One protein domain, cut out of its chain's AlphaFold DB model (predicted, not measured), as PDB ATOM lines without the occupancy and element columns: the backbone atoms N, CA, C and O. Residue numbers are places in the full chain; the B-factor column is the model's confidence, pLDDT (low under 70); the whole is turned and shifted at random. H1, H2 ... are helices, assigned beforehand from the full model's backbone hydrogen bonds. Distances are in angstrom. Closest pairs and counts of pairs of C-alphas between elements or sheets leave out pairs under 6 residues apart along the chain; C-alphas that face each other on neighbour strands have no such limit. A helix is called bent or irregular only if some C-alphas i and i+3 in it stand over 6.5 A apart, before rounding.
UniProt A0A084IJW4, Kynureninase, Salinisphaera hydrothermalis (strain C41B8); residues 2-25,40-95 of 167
ATOM      1  N   THR A   2     172.282 166.791 135.446       84.56
ATOM      2  CA  THR A   2     173.154 167.952 135.247       84.56
ATOM      3  C   THR A   2     172.704 168.704 133.991       84.56
ATOM      4  O   THR A   2     173.061 168.345 132.875       84.56
ATOM      5  N   SER A   3     171.848 169.714 134.162       96.31
ATOM      6  CA  SER A   3     171.440 170.643 133.094       96.31
ATOM      7  C   SER A   3     172.017 172.034 133.357       96.31
ATOM      8  O   SER A   3     172.348 172.351 134.498       96.31
ATOM      9  N   ARG A   4     172.068 172.903 132.340       96.62
ATOM     10  CA  ARG A   4     172.469 174.311 132.521       96.62
ATOM     11  C   ARG A   4     171.672 175.001 133.637       96.62
ATOM     12  O   ARG A   4     172.261 175.584 134.535       96.62
ATOM     13  N   LYS A   5     170.346 174.831 133.641       97.50
ATOM     14  CA  LYS A   5     169.455 175.369 134.683       97.50
ATOM     15  C   LYS A   5     169.786 174.819 136.072       97.50
ATOM     16  O   LYS A   5     169.579 175.492 137.074       97.50
ATOM     17  N   HIS A   6     170.260 173.576 136.154       97.31
ATOM     18  CA  HIS A   6     170.704 173.009 137.421       97.31
ATOM     19  C   HIS A   6     171.964 173.717 137.934       97.31
ATOM     20  O   HIS A   6     171.966 174.104 139.098       97.31
ATOM     21  N   ALA A   7     172.963 173.947 137.073       96.62
ATOM     22  CA  ALA A   7     174.179 174.687 137.422       96.62
ATOM     23  C   ALA A   7     173.879 176.142 137.825       96.62
ATOM     24  O   ALA A   7     174.290 176.560 138.896       96.62
ATOM     25  N   GLU A   8     173.044 176.861 137.067       97.56
ATOM     26  CA  GLU A   8     172.651 178.249 137.386       97.56
ATOM     27  C   GLU A   8     171.982 178.375 138.770       97.56
ATOM     28  O   GLU A   8     172.160 179.368 139.470       97.56
ATOM     29  N   ARG A   9     171.223 177.356 139.202       97.19
ATOM     30  CA  ARG A   9     170.665 177.316 140.565       97.19
ATOM     31  C   ARG A   9     171.724 177.049 141.632       97.19
ATOM     32  O   ARG A   9     171.558 177.541 142.741       97.19
ATOM     33  N   LEU A  10     172.736 176.231 141.332       97.56
ATOM     34  CA  LEU A  10     173.850 175.992 142.253       97.56
ATOM     35  C   LEU A  10     174.669 177.275 142.420       97.56
ATOM     36  O   LEU A  10     174.927 177.660 143.552       97.56
ATOM     37  N   ASP A  11     174.952 177.985 141.324       97.69
ATOM     38  CA  ASP A  11     175.632 179.286 141.358       97.69
ATOM     39  C   ASP A  11     174.845 180.314 142.185       97.69
ATOM     40  O   ASP A  11     175.410 181.020 143.015       97.69
ATOM     41  N   ALA A  12     173.519 180.384 142.005       97.31
ATOM     42  CA  ALA A  12     172.666 181.310 142.755       97.31
ATOM     43  C   ALA A  12     172.568 180.986 144.258       97.31
ATOM     44  O   ALA A  12     172.239 181.869 145.051       97.31
ATOM     45  N   ALA A  13     172.814 179.733 144.646       97.75
ATOM     46  CA  ALA A  13     172.763 179.275 146.031       97.75
ATOM     47  C   ALA A  13     174.144 179.247 146.715       97.75
ATOM     48  O   ALA A  13     174.206 178.969 147.912       97.75
ATOM     49  N   ASP A  14     175.233 179.519 145.989       98.25
ATOM     50  CA  ASP A  14     176.592 179.474 146.528       98.25
ATOM     51  C   ASP A  14     176.867 180.671 147.467       98.25
ATOM     52  O   ASP A  14     176.957 181.816 147.006       98.25
ATOM     53  N   PRO A  15     177.068 180.449 148.784       98.25
ATOM     54  CA  PRO A  15     177.379 181.530 149.721       98.25
ATOM     55  C   PRO A  15     178.730 182.211 149.430       98.25
ATOM     56  O   PRO A  15     178.981 183.326 149.901       98.25
ATOM     57  N   LEU A  16     179.609 181.574 148.649       98.06
ATOM     58  CA  LEU A  16     180.923 182.084 148.271       98.06
ATOM     59  C   LEU A  16     180.944 182.766 146.901       98.06
ATOM     60  O   LEU A  16     181.989 183.310 146.543       98.06
ATOM     61  N   ALA A  17     179.820 182.853 146.181       97.88
ATOM     62  CA  ALA A  17     179.769 183.429 144.832       97.88
ATOM     63  C   ALA A  17     180.402 184.834 144.760       97.88
ATOM     64  O   ALA A  17     181.107 185.181 143.811       97.88
ATOM     65  N   HIS A  18     180.227 185.635 145.817       97.38
ATOM     66  CA  HIS A  18     180.805 186.975 145.933       97.38
ATOM     67  C   HIS A  18     182.347 186.990 145.971       97.38
ATOM     68  O   HIS A  18     182.951 187.987 145.578       97.38
ATOM     69  N   LYS A  19     183.008 185.908 146.412       97.75
ATOM     70  CA  LYS A  19     184.478 185.797 146.462       97.75
ATOM     71  C   LYS A  19     185.107 185.819 145.077       97.75
ATOM     72  O   LYS A  19     186.233 186.288 144.942       97.75
ATOM     73  N   ARG A  20     184.371 185.402 144.041       96.69
ATOM     74  CA  ARG A  20     184.810 185.503 142.644       96.69
ATOM     75  C   ARG A  20     185.197 186.937 142.264       96.69
ATOM     76  O   ARG A  20     186.114 187.125 141.475       96.69
ATOM     77  N   ASN A  21     184.550 187.939 142.863       96.94
ATOM     78  CA  ASN A  21     184.817 189.356 142.600       96.94
ATOM     79  C   ASN A  21     186.146 189.857 143.192       96.94
ATOM     80  O   ASN A  21     186.478 191.019 143.010       96.94
ATOM     81  N   ALA A  22     186.896 189.025 143.922       98.19
ATOM     82  CA  ALA A  22     188.224 189.384 144.415       98.19
ATOM     83  C   ALA A  22     189.339 189.172 143.373       98.19
ATOM     84  O   ALA A  22     190.483 189.560 143.627       98.19
ATOM     85  N   PHE A  23     189.026 188.534 142.239       98.19
ATOM     86  CA  PHE A  23     189.999 188.043 141.267       98.19
ATOM     87  C   PHE A  23     189.917 188.768 139.921       98.19
ATOM     88  O   PHE A  23     188.838 188.968 139.361       98.19
ATOM     89  N   ASP A  24     191.087 189.056 139.354       96.06
ATOM     90  CA  ASP A  24     191.255 189.516 137.979       96.06
ATOM     91  C   ASP A  24     191.152 188.310 137.024       96.06
ATOM     92  O   ASP A  24     192.151 187.667 136.697       96.06
ATOM     93  N   LEU A  25     189.936 187.977 136.579       96.25
ATOM     94  CA  LEU A  25     189.699 186.882 135.630       96.25
ATOM     95  C   LEU A  25     189.509 187.409 134.196       96.25
ATOM     96  O   LEU A  25     188.623 188.241 133.970       96.25
ATOM     97  N   LEU A  40     195.274 186.033 139.799       98.00
ATOM     98  CA  LEU A  40     195.651 187.266 140.486       98.00
ATOM     99  C   LEU A  40     194.452 187.864 141.235       98.00
ATOM    100  O   LEU A  40     193.357 187.981 140.685       98.00
ATOM    101  N   THR A  41     194.671 188.296 142.477       98.44
ATOM    102  CA  THR A  41     193.670 189.046 143.246       98.44
ATOM    103  C   THR A  41     193.900 190.550 143.137       98.44
ATOM    104  O   THR A  41     195.043 191.009 143.045       98.44
ATOM    105  N   HIS A  42     192.826 191.336 143.244       98.38
ATOM    106  CA  HIS A  42     192.934 192.797 143.337       98.38
ATOM    107  C   HIS A  42     193.804 193.223 144.533       98.38
ATOM    108  O   HIS A  42     194.588 194.165 144.433       98.38
ATOM    109  N   ALA A  43     193.708 192.493 145.650       98.12
ATOM    110  CA  ALA A  43     194.493 192.749 146.855       98.12
ATOM    111  C   ALA A  43     195.996 192.513 146.636       98.12
ATOM    112  O   ALA A  43     196.798 193.350 147.040       98.12
ATOM    113  N   ALA A  44     196.385 191.422 145.963       97.88
ATOM    114  CA  ALA A  44     197.789 191.156 145.646       97.88
ATOM    115  C   ALA A  44     198.366 192.226 144.708       97.88
ATOM    116  O   ALA A  44     199.470 192.713 144.938       97.88
ATOM    117  N   ARG A  45     197.597 192.649 143.696       98.38
ATOM    118  CA  ARG A  45     197.987 193.752 142.807       98.38
ATOM    119  C   ARG A  45     198.223 195.049 143.586       98.38
ATOM    120  O   ARG A  45     199.250 195.691 143.391       98.38
ATOM    121  N   ALA A  46     197.286 195.424 144.456       98.50
ATOM    122  CA  ALA A  46     197.392 196.640 145.257       98.50
ATOM    123  C   ALA A  46     198.575 196.586 146.239       98.50
ATOM    124  O   ALA A  46     199.303 197.566 146.362       98.50
ATOM    125  N   ALA A  47     198.804 195.438 146.887       97.94
ATOM    126  CA  ALA A  47     199.935 195.244 147.790       97.94
ATOM    127  C   ALA A  47     201.282 195.390 147.063       97.94
ATOM    128  O   ALA A  47     202.160 196.090 147.551       97.94
ATOM    129  N   LEU A  48     201.425 194.801 145.869       98.25
ATOM    130  CA  LEU A  48     202.643 194.943 145.066       98.25
ATOM    131  C   LEU A  48     202.893 196.395 144.643       98.25
ATOM    132  O   LEU A  48     204.021 196.867 144.756       98.25
ATOM    133  N   ALA A  49     201.855 197.108 144.194       98.62
ATOM    134  CA  ALA A  49     201.976 198.523 143.842       98.62
ATOM    135  C   ALA A  49     202.400 199.366 145.057       98.62
ATOM    136  O   ALA A  49     203.350 200.135 144.970       98.62
ATOM    137  N   GLN A  50     201.774 199.149 146.218       98.62
ATOM    138  CA  GLN A  50     202.150 199.810 147.469       98.62
ATOM    139  C   GLN A  50     203.615 199.541 147.853       98.62
ATOM    140  O   GLN A  50     204.347 200.474 148.196       98.62
ATOM    141  N   THR A  51     204.060 198.285 147.767       98.50
ATOM    142  CA  THR A  51     205.444 197.917 148.080       98.50
ATOM    143  C   THR A  51     206.445 198.585 147.141       98.50
ATOM    144  O   THR A  51     207.487 199.047 147.599       98.50
ATOM    145  N   ILE A  52     206.142 198.685 145.845       98.69
ATOM    146  CA  ILE A  52     207.046 199.290 144.859       98.69
ATOM    147  C   ILE A  52     207.030 200.822 144.961       98.69
ATOM    148  O   ILE A  52     208.073 201.435 145.192       98.69
ATOM    149  N   ASP A  53     205.857 201.435 144.817       98.62
ATOM    150  CA  ASP A  53     205.711 202.876 144.569       98.62
ATOM    151  C   ASP A  53     205.855 203.727 145.838       98.62
ATOM    152  O   ASP A  53     206.151 204.926 145.772       98.62
ATOM    153  N   VAL A  54     205.643 203.120 147.010       98.50
ATOM    154  CA  VAL A  54     205.667 203.823 148.297       98.50
ATOM    155  C   VAL A  54     206.747 203.254 149.200       98.50
ATOM    156  O   VAL A  54     207.702 203.954 149.536       98.50
ATOM    157  N   GLU A  55     206.623 201.986 149.590       98.62
ATOM    158  CA  GLU A  55     207.499 201.409 150.613       98.62
ATOM    159  C   GLU A  55     208.950 201.375 150.125       98.62
ATOM    160  O   GLU A  55     209.847 201.857 150.816       98.62
ATOM    161  N   TRP A  56     209.202 200.881 148.915       98.56
ATOM    162  CA  TRP A  56     210.554 200.829 148.381       98.56
ATOM    163  C   TRP A  56     211.021 202.182 147.846       98.56
ATOM    164  O   TRP A  56     212.048 202.682 148.311       98.56
ATOM    165  N   ALA A  57     210.279 202.788 146.914       98.50
ATOM    166  CA  ALA A  57     210.714 204.010 146.239       98.50
ATOM    167  C   ALA A  57     210.952 205.193 147.193       98.50
ATOM    168  O   ALA A  57     211.841 206.006 146.942       98.50
ATOM    169  N   GLN A  58     210.180 205.295 148.281       98.19
ATOM    170  CA  GLN A  58     210.229 206.438 149.200       98.19
ATOM    171  C   GLN A  58     210.830 206.062 150.558       98.19
ATOM    172  O   GLN A  58     211.633 206.816 151.106       98.19
ATOM    173  N   GLY A  59     210.463 204.900 151.109       98.06
ATOM    174  CA  GLY A  59     210.923 204.468 152.433       98.06
ATOM    175  C   GLY A  59     212.332 203.862 152.453       98.06
ATOM    176  O   GLY A  59     212.985 203.870 153.501       98.06
ATOM    177  N   LEU A  60     212.835 203.387 151.303       98.38
ATOM    178  CA  LEU A  60     214.171 202.801 151.144       98.38
ATOM    179  C   LEU A  60     214.459 201.742 152.228       98.38
ATOM    180  O   LEU A  60     213.598 200.939 152.581       98.38
ATOM    181  N   ILE A  61     215.674 201.730 152.786       98.25
ATOM    182  CA  ILE A  61     216.067 200.808 153.860       98.25
ATOM    183  C   ILE A  61     215.203 200.961 155.125       98.25
ATOM    184  O   ILE A  61     215.076 200.013 155.897       98.25
ATOM    185  N   GLY A  62     214.575 202.123 155.334       98.50
ATOM    186  CA  GLY A  62     213.688 202.364 156.473       98.50
ATOM    187  C   GLY A  62     212.473 201.434 156.491       98.50
ATOM    188  O   GLY A  62     212.028 201.036 157.571       98.50
ATOM    189  N   SER A  63     212.007 201.003 155.315       98.56
ATOM    190  CA  SER A  63     210.826 200.149 155.142       98.56
ATOM    191  C   SER A  63     210.948 198.762 155.757       98.56
ATOM    192  O   SER A  63     209.922 198.162 156.084       98.56
ATOM    193  N   TRP A  64     212.170 198.306 156.059       98.38
ATOM    194  CA  TRP A  64     212.369 197.144 156.928       98.38
ATOM    195  C   TRP A  64     211.557 197.239 158.218       98.38
ATOM    196  O   TRP A  64     210.940 196.255 158.623       98.38
ATOM    197  N   ASN A  65     211.498 198.440 158.795       98.00
ATOM    198  CA  ASN A  65     210.768 198.725 160.022       98.00
ATOM    199  C   ASN A  65     209.446 199.446 159.735       98.00
ATOM    200  O   ASN A  65     208.396 199.004 160.189       98.00
ATOM    201  N   THR A  66     209.465 200.534 158.955       97.81
ATOM    202  CA  THR A  66     208.290 201.411 158.794       97.81
ATOM    203  C   THR A  66     207.162 200.782 157.978       97.81
ATOM    204  O   THR A  66     206.002 201.109 158.214       97.81
ATOM    205  N   ALA A  67     207.476 199.864 157.056       97.75
ATOM    206  CA  ALA A  67     206.494 199.070 156.309       97.75
ATOM    207  C   ALA A  67     206.334 197.642 156.873       97.75
ATOM    208  O   ALA A  67     205.559 196.834 156.358       97.75
ATOM    209  N   GLY A  68     207.065 197.310 157.945       97.94
ATOM    210  CA  GLY A  68     206.998 196.005 158.598       97.94
ATOM    211  C   GLY A  68     207.447 194.842 157.710       97.94
ATOM    212  O   GLY A  68     206.856 193.758 157.800       97.94
ATOM    213  N   TRP A  69     208.450 195.049 156.842       98.00
ATOM    214  CA  TRP A  69     209.028 193.966 156.034       98.00
ATOM    215  C   TRP A  69     209.742 192.927 156.904       98.00
ATOM    216  O   TRP A  69     209.663 191.738 156.602       98.00
ATOM    217  N   VAL A  70     210.367 193.343 158.015       97.94
ATOM    218  CA  VAL A  70     211.048 192.424 158.946       97.94
ATOM    219  C   VAL A  70     210.095 191.370 159.524       97.94
ATOM    220  O   VAL A  70     210.459 190.203 159.653       97.94
ATOM    221  N   ASP A  71     208.846 191.755 159.788       97.25
ATOM    222  CA  ASP A  71     207.831 190.881 160.383       97.25
ATOM    223  C   ASP A  71     206.909 190.229 159.347       97.25
ATOM    224  O   ASP A  71     206.073 189.392 159.698       97.25
ATOM    225  N   LEU A  72     207.023 190.598 158.067       97.56
ATOM    226  CA  LEU A  72     206.134 190.115 157.009       97.56
ATOM    227  C   LEU A  72     206.100 188.574 156.911       97.56
ATOM    228  O   LEU A  72     204.988 188.040 156.895       97.56
ATOM    229  N   PRO A  73     207.234 187.839 156.944       97.69
ATOM    230  CA  PRO A  73     207.222 186.373 156.917       97.69
ATOM    231  C   PRO A  73     206.380 185.742 158.033       97.69
ATOM    232  O   PRO A  73     205.621 184.800 157.789       97.69
ATOM    233  N   ARG A  74     206.475 186.288 159.255       97.81
ATOM    234  CA  ARG A  74     205.712 185.822 160.424       97.81
ATOM    235  C   ARG A  74     204.238 186.180 160.305       97.81
ATOM    236  O   ARG A  74     203.384 185.326 160.504       97.81
ATOM    237  N   ARG A  75     203.917 187.418 159.912       97.19
ATOM    238  CA  ARG A  75     202.521 187.859 159.741       97.19
ATOM    239  C   ARG A  75     201.788 187.054 158.675       97.19
ATOM    240  O   ARG A  75     200.618 186.733 158.865       97.19
ATOM    241  N   VAL A  76     202.450 186.732 157.563       97.19
ATOM    242  CA  VAL A  76     201.869 185.871 156.522       97.19
ATOM    243  C   VAL A  76     201.746 184.434 157.026       97.19
ATOM    244  O   VAL A  76     200.689 183.831 156.859       97.19
ATOM    245  N   GLY A  77     202.763 183.911 157.719       98.06
ATOM    246  CA  GLY A  77     202.703 182.597 158.365       98.06
ATOM    247  C   GLY A  77     201.514 182.448 159.322       98.06
ATOM    248  O   GLY A  77     200.724 181.520 159.171       98.06
ATOM    249  N   ALA A  78     201.285 183.428 160.198       98.12
ATOM    250  CA  ALA A  78     200.150 183.452 161.124       98.12
ATOM    251  C   ALA A  78     198.776 183.457 160.421       98.12
ATOM    252  O   ALA A  78     197.783 182.996 160.983       98.12
ATOM    253  N   ARG A  79     198.688 183.960 159.179       97.31
ATOM    254  CA  ARG A  79     197.463 183.881 158.358       97.31
ATOM    255  C   ARG A  79     197.264 182.500 157.728       97.31
ATOM    256  O   ARG A  79     196.121 182.130 157.478       97.31
ATOM    257  N   ILE A  80     198.347 181.762 157.479       97.94
ATOM    258  CA  ILE A  80     198.326 180.395 156.936       97.94
ATOM    259  C   ILE A  80     198.043 179.373 158.043       97.94
ATOM    260  O   ILE A  80     197.294 178.432 157.809       97.94
ATOM    261  N   ALA A  81     198.590 179.574 159.244       98.19
ATOM    262  CA  ALA A  81     198.485 178.663 160.385       98.19
ATOM    263  C   ALA A  81     197.089 178.035 160.616       98.19
ATOM    264  O   ALA A  81     197.001 176.803 160.632       98.19
ATOM    265  N   PRO A  82     195.977 178.800 160.691       97.88
ATOM    266  CA  PRO A  82     194.651 178.213 160.908       97.88
ATOM    267  C   PRO A  82     194.146 177.351 159.739       97.88
ATOM    268  O   PRO A  82     193.251 176.536 159.939       97.88
ATOM    269  N   LEU A  83     194.700 177.502 158.529       97.62
ATOM    270  CA  LEU A  83     194.338 176.687 157.362       97.62
ATOM    271  C   LEU A  83     194.962 175.286 157.407       97.62
ATOM    272  O   LEU A  83     194.477 174.389 156.723       97.62
ATOM    273  N   ILE A  84     196.024 175.104 158.199       97.38
ATOM    274  CA  ILE A  84     196.769 173.842 158.326       97.38
ATOM    275  C   ILE A  84     196.758 173.277 159.756       97.38
ATOM    276  O   ILE A  84     197.471 172.321 160.040       97.38
ATOM    277  N   GLY A  85     195.961 173.859 160.660       97.44
ATOM    278  CA  GLY A  85     195.827 173.397 162.048       97.44
ATOM    279  C   GLY A  85     197.022 173.707 162.957       97.44
ATOM    280  O   GLY A  85     197.183 173.042 163.976       97.44
ATOM    281  N   ALA A  86     197.850 174.693 162.606       97.69
ATOM    282  CA  ALA A  86     199.017 175.103 163.387       97.69
ATOM    283  C   ALA A  86     198.707 176.304 164.303       97.69
ATOM    284  O   ALA A  86     197.760 177.061 164.058       97.69
ATOM    285  N   GLY A  87     199.516 176.504 165.347       95.25
ATOM    286  CA  GLY A  87     199.468 177.699 166.185       95.25
ATOM    287  C   GLY A  87     199.935 178.958 165.436       95.25
ATOM    288  O   GLY A  87     200.639 178.864 164.428       95.25
ATOM    289  N   PRO A  88     199.564 180.161 165.913       89.44
ATOM    290  CA  PRO A  88     199.880 181.421 165.231       89.44
ATOM    291  C   PRO A  88     201.387 181.684 165.074       89.44
ATOM    292  O   PRO A  88     201.771 182.386 164.141       89.44
ATOM    293  N   ASP A  89     202.217 181.094 165.940       95.81
ATOM    294  CA  ASP A  89     203.675 181.254 165.949       95.81
ATOM    295  C   ASP A  89     204.431 180.040 165.368       95.81
ATOM    296  O   ASP A  89     205.661 180.051 165.306       95.81
ATOM    297  N   ASP A  90     203.715 179.012 164.896       96.94
ATOM    298  CA  ASP A  90     204.309 177.755 164.408       96.94
ATOM    299  C   ASP A  90     204.672 177.797 162.913       96.94
ATOM    300  O   ASP A  90     205.305 176.878 162.388       96.94
ATOM    301  N   VAL A  91     204.264 178.852 162.195       97.94
ATOM    302  CA  VAL A  91     204.386 178.946 160.734       97.94
ATOM    303  C   VAL A  91     205.107 180.223 160.326       97.94
ATOM    304  O   VAL A  91     204.751 181.324 160.738       97.94
ATOM    305  N   ILE A  92     206.078 180.084 159.423       97.88
ATOM    306  CA  ILE A  92     206.745 181.200 158.747       97.88
ATOM    307  C   ILE A  92     206.590 181.055 157.230       97.88
ATOM    308  O   ILE A  92     206.826 179.985 156.672       97.88
ATOM    309  N   CYS A  93     206.183 182.127 156.546       98.00
ATOM    310  CA  CYS A  93     206.134 182.153 155.083       98.00
ATOM    311  C   CYS A  93     207.490 182.610 154.538       98.00
ATOM    312  O   CYS A  93     207.851 183.778 154.672       98.00
ATOM    313  N   THR A  94     208.256 181.687 153.960       97.75
ATOM    314  CA  THR A  94     209.614 181.944 153.462       97.75
ATOM    315  C   THR A  94     209.939 181.039 152.280       97.75
ATOM    316  O   THR A  94     209.401 179.937 152.193       97.75
ATOM    317  N   ASP A  95     210.852 181.482 151.414       97.62
ATOM    318  CA  ASP A  95     211.418 180.707 150.300       97.62
ATOM    319  C   ASP A  95     210.358 180.005 149.420       97.62
ATOM    320  O   ASP A  95     209.249 180.503 149.237       97.62
TER     321      ASP A  95
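Overview. This is residues 2 to 25 and 40 to 95 of the 167 residues of the protein "Kynureninase" of Salinisphaera hydrothermalis (strain C41B8) (UniProt A0A084IJW4). Picture an open hook of helices: the long, sharply kinked H3 makes one side, the chain turns at its end, and H4 folds back to make the other side, with a gap between them. Before H3, residues 2 to 19, with H1 and the first part of H2, stick out as an arm from the H3 and H4 part, and the tail after H4 folds back beside it. The printed part has 80 residues with four named helices, H1, H2, H3 and H4 along the chain, and no named strand, and its class is all helix. The whole is extended, with a radius of gyration of the C-alphas of 18.7 A, and its elongated outline spans 57 by 32 by 19 A.

Along the chain. Find C-alpha 42 at (192.934, 192.797, 143.337); from there H3, the longest helix, runs through residues 42 to 66, 23.4 A from first to last C-alpha. Further along, H4 takes residues 72 to 83 and measures 17.9 A, ending at C-alpha 83 at (194.338, 176.687, 157.362). Go back to C-alpha 4 at (172.469, 174.311, 132.521) for H1, residues 4 to 13, 14.4 A long. H2 follows in residues 17 to 22, 10.4 A long.

Arrangement. Look first near residue 59, where H3 has a kink of 116 degrees. H3 is irregular there, with C-alphas 58 and 61 9.4 A apart. H4 is irregular too, but only just: C-alphas 79 and 82 are 6.8 A apart. H3 and H4 are apart, though a tight link of 5 residues joins them. Toward the other end of H3, H2 is close but not clearly touching; the closest C-alphas, of Ala 22 and His 42, are 5.9 A apart. These two helices run the same way at a steep tilt of 41 degrees. H1 is close to H2 but not clearly touching, with the C-alphas of Asp 11 and Ala 17 closest at 6.8 A, and their lines are about perpendicular at 76 degrees. H1 is apart from H3 and H4, and H2 is apart from H4. In the backbone, every O i to N i+4 pair of H1 is within hydrogen-bond range, against 13 of 21 in H3, 6 of 8 in H4 and 0 of 2 in H2, where 3 of 3 O i to N i+3 pairs are within range.

Size, cuts and confidence. The farthest C-alphas, of Ser 3 and Gly 62, are 57.8 A apart. Residues 26 to 39 are not printed, and C-alphas 25 and 40 are 7.7 A apart across this cut, which lies in the link from H2 to H3. The link from H1 to H2 is tight. Residues 84 to 95 hold no named element. The mean pLDDT of the printed part is 97.5, and no printed residue is under 70.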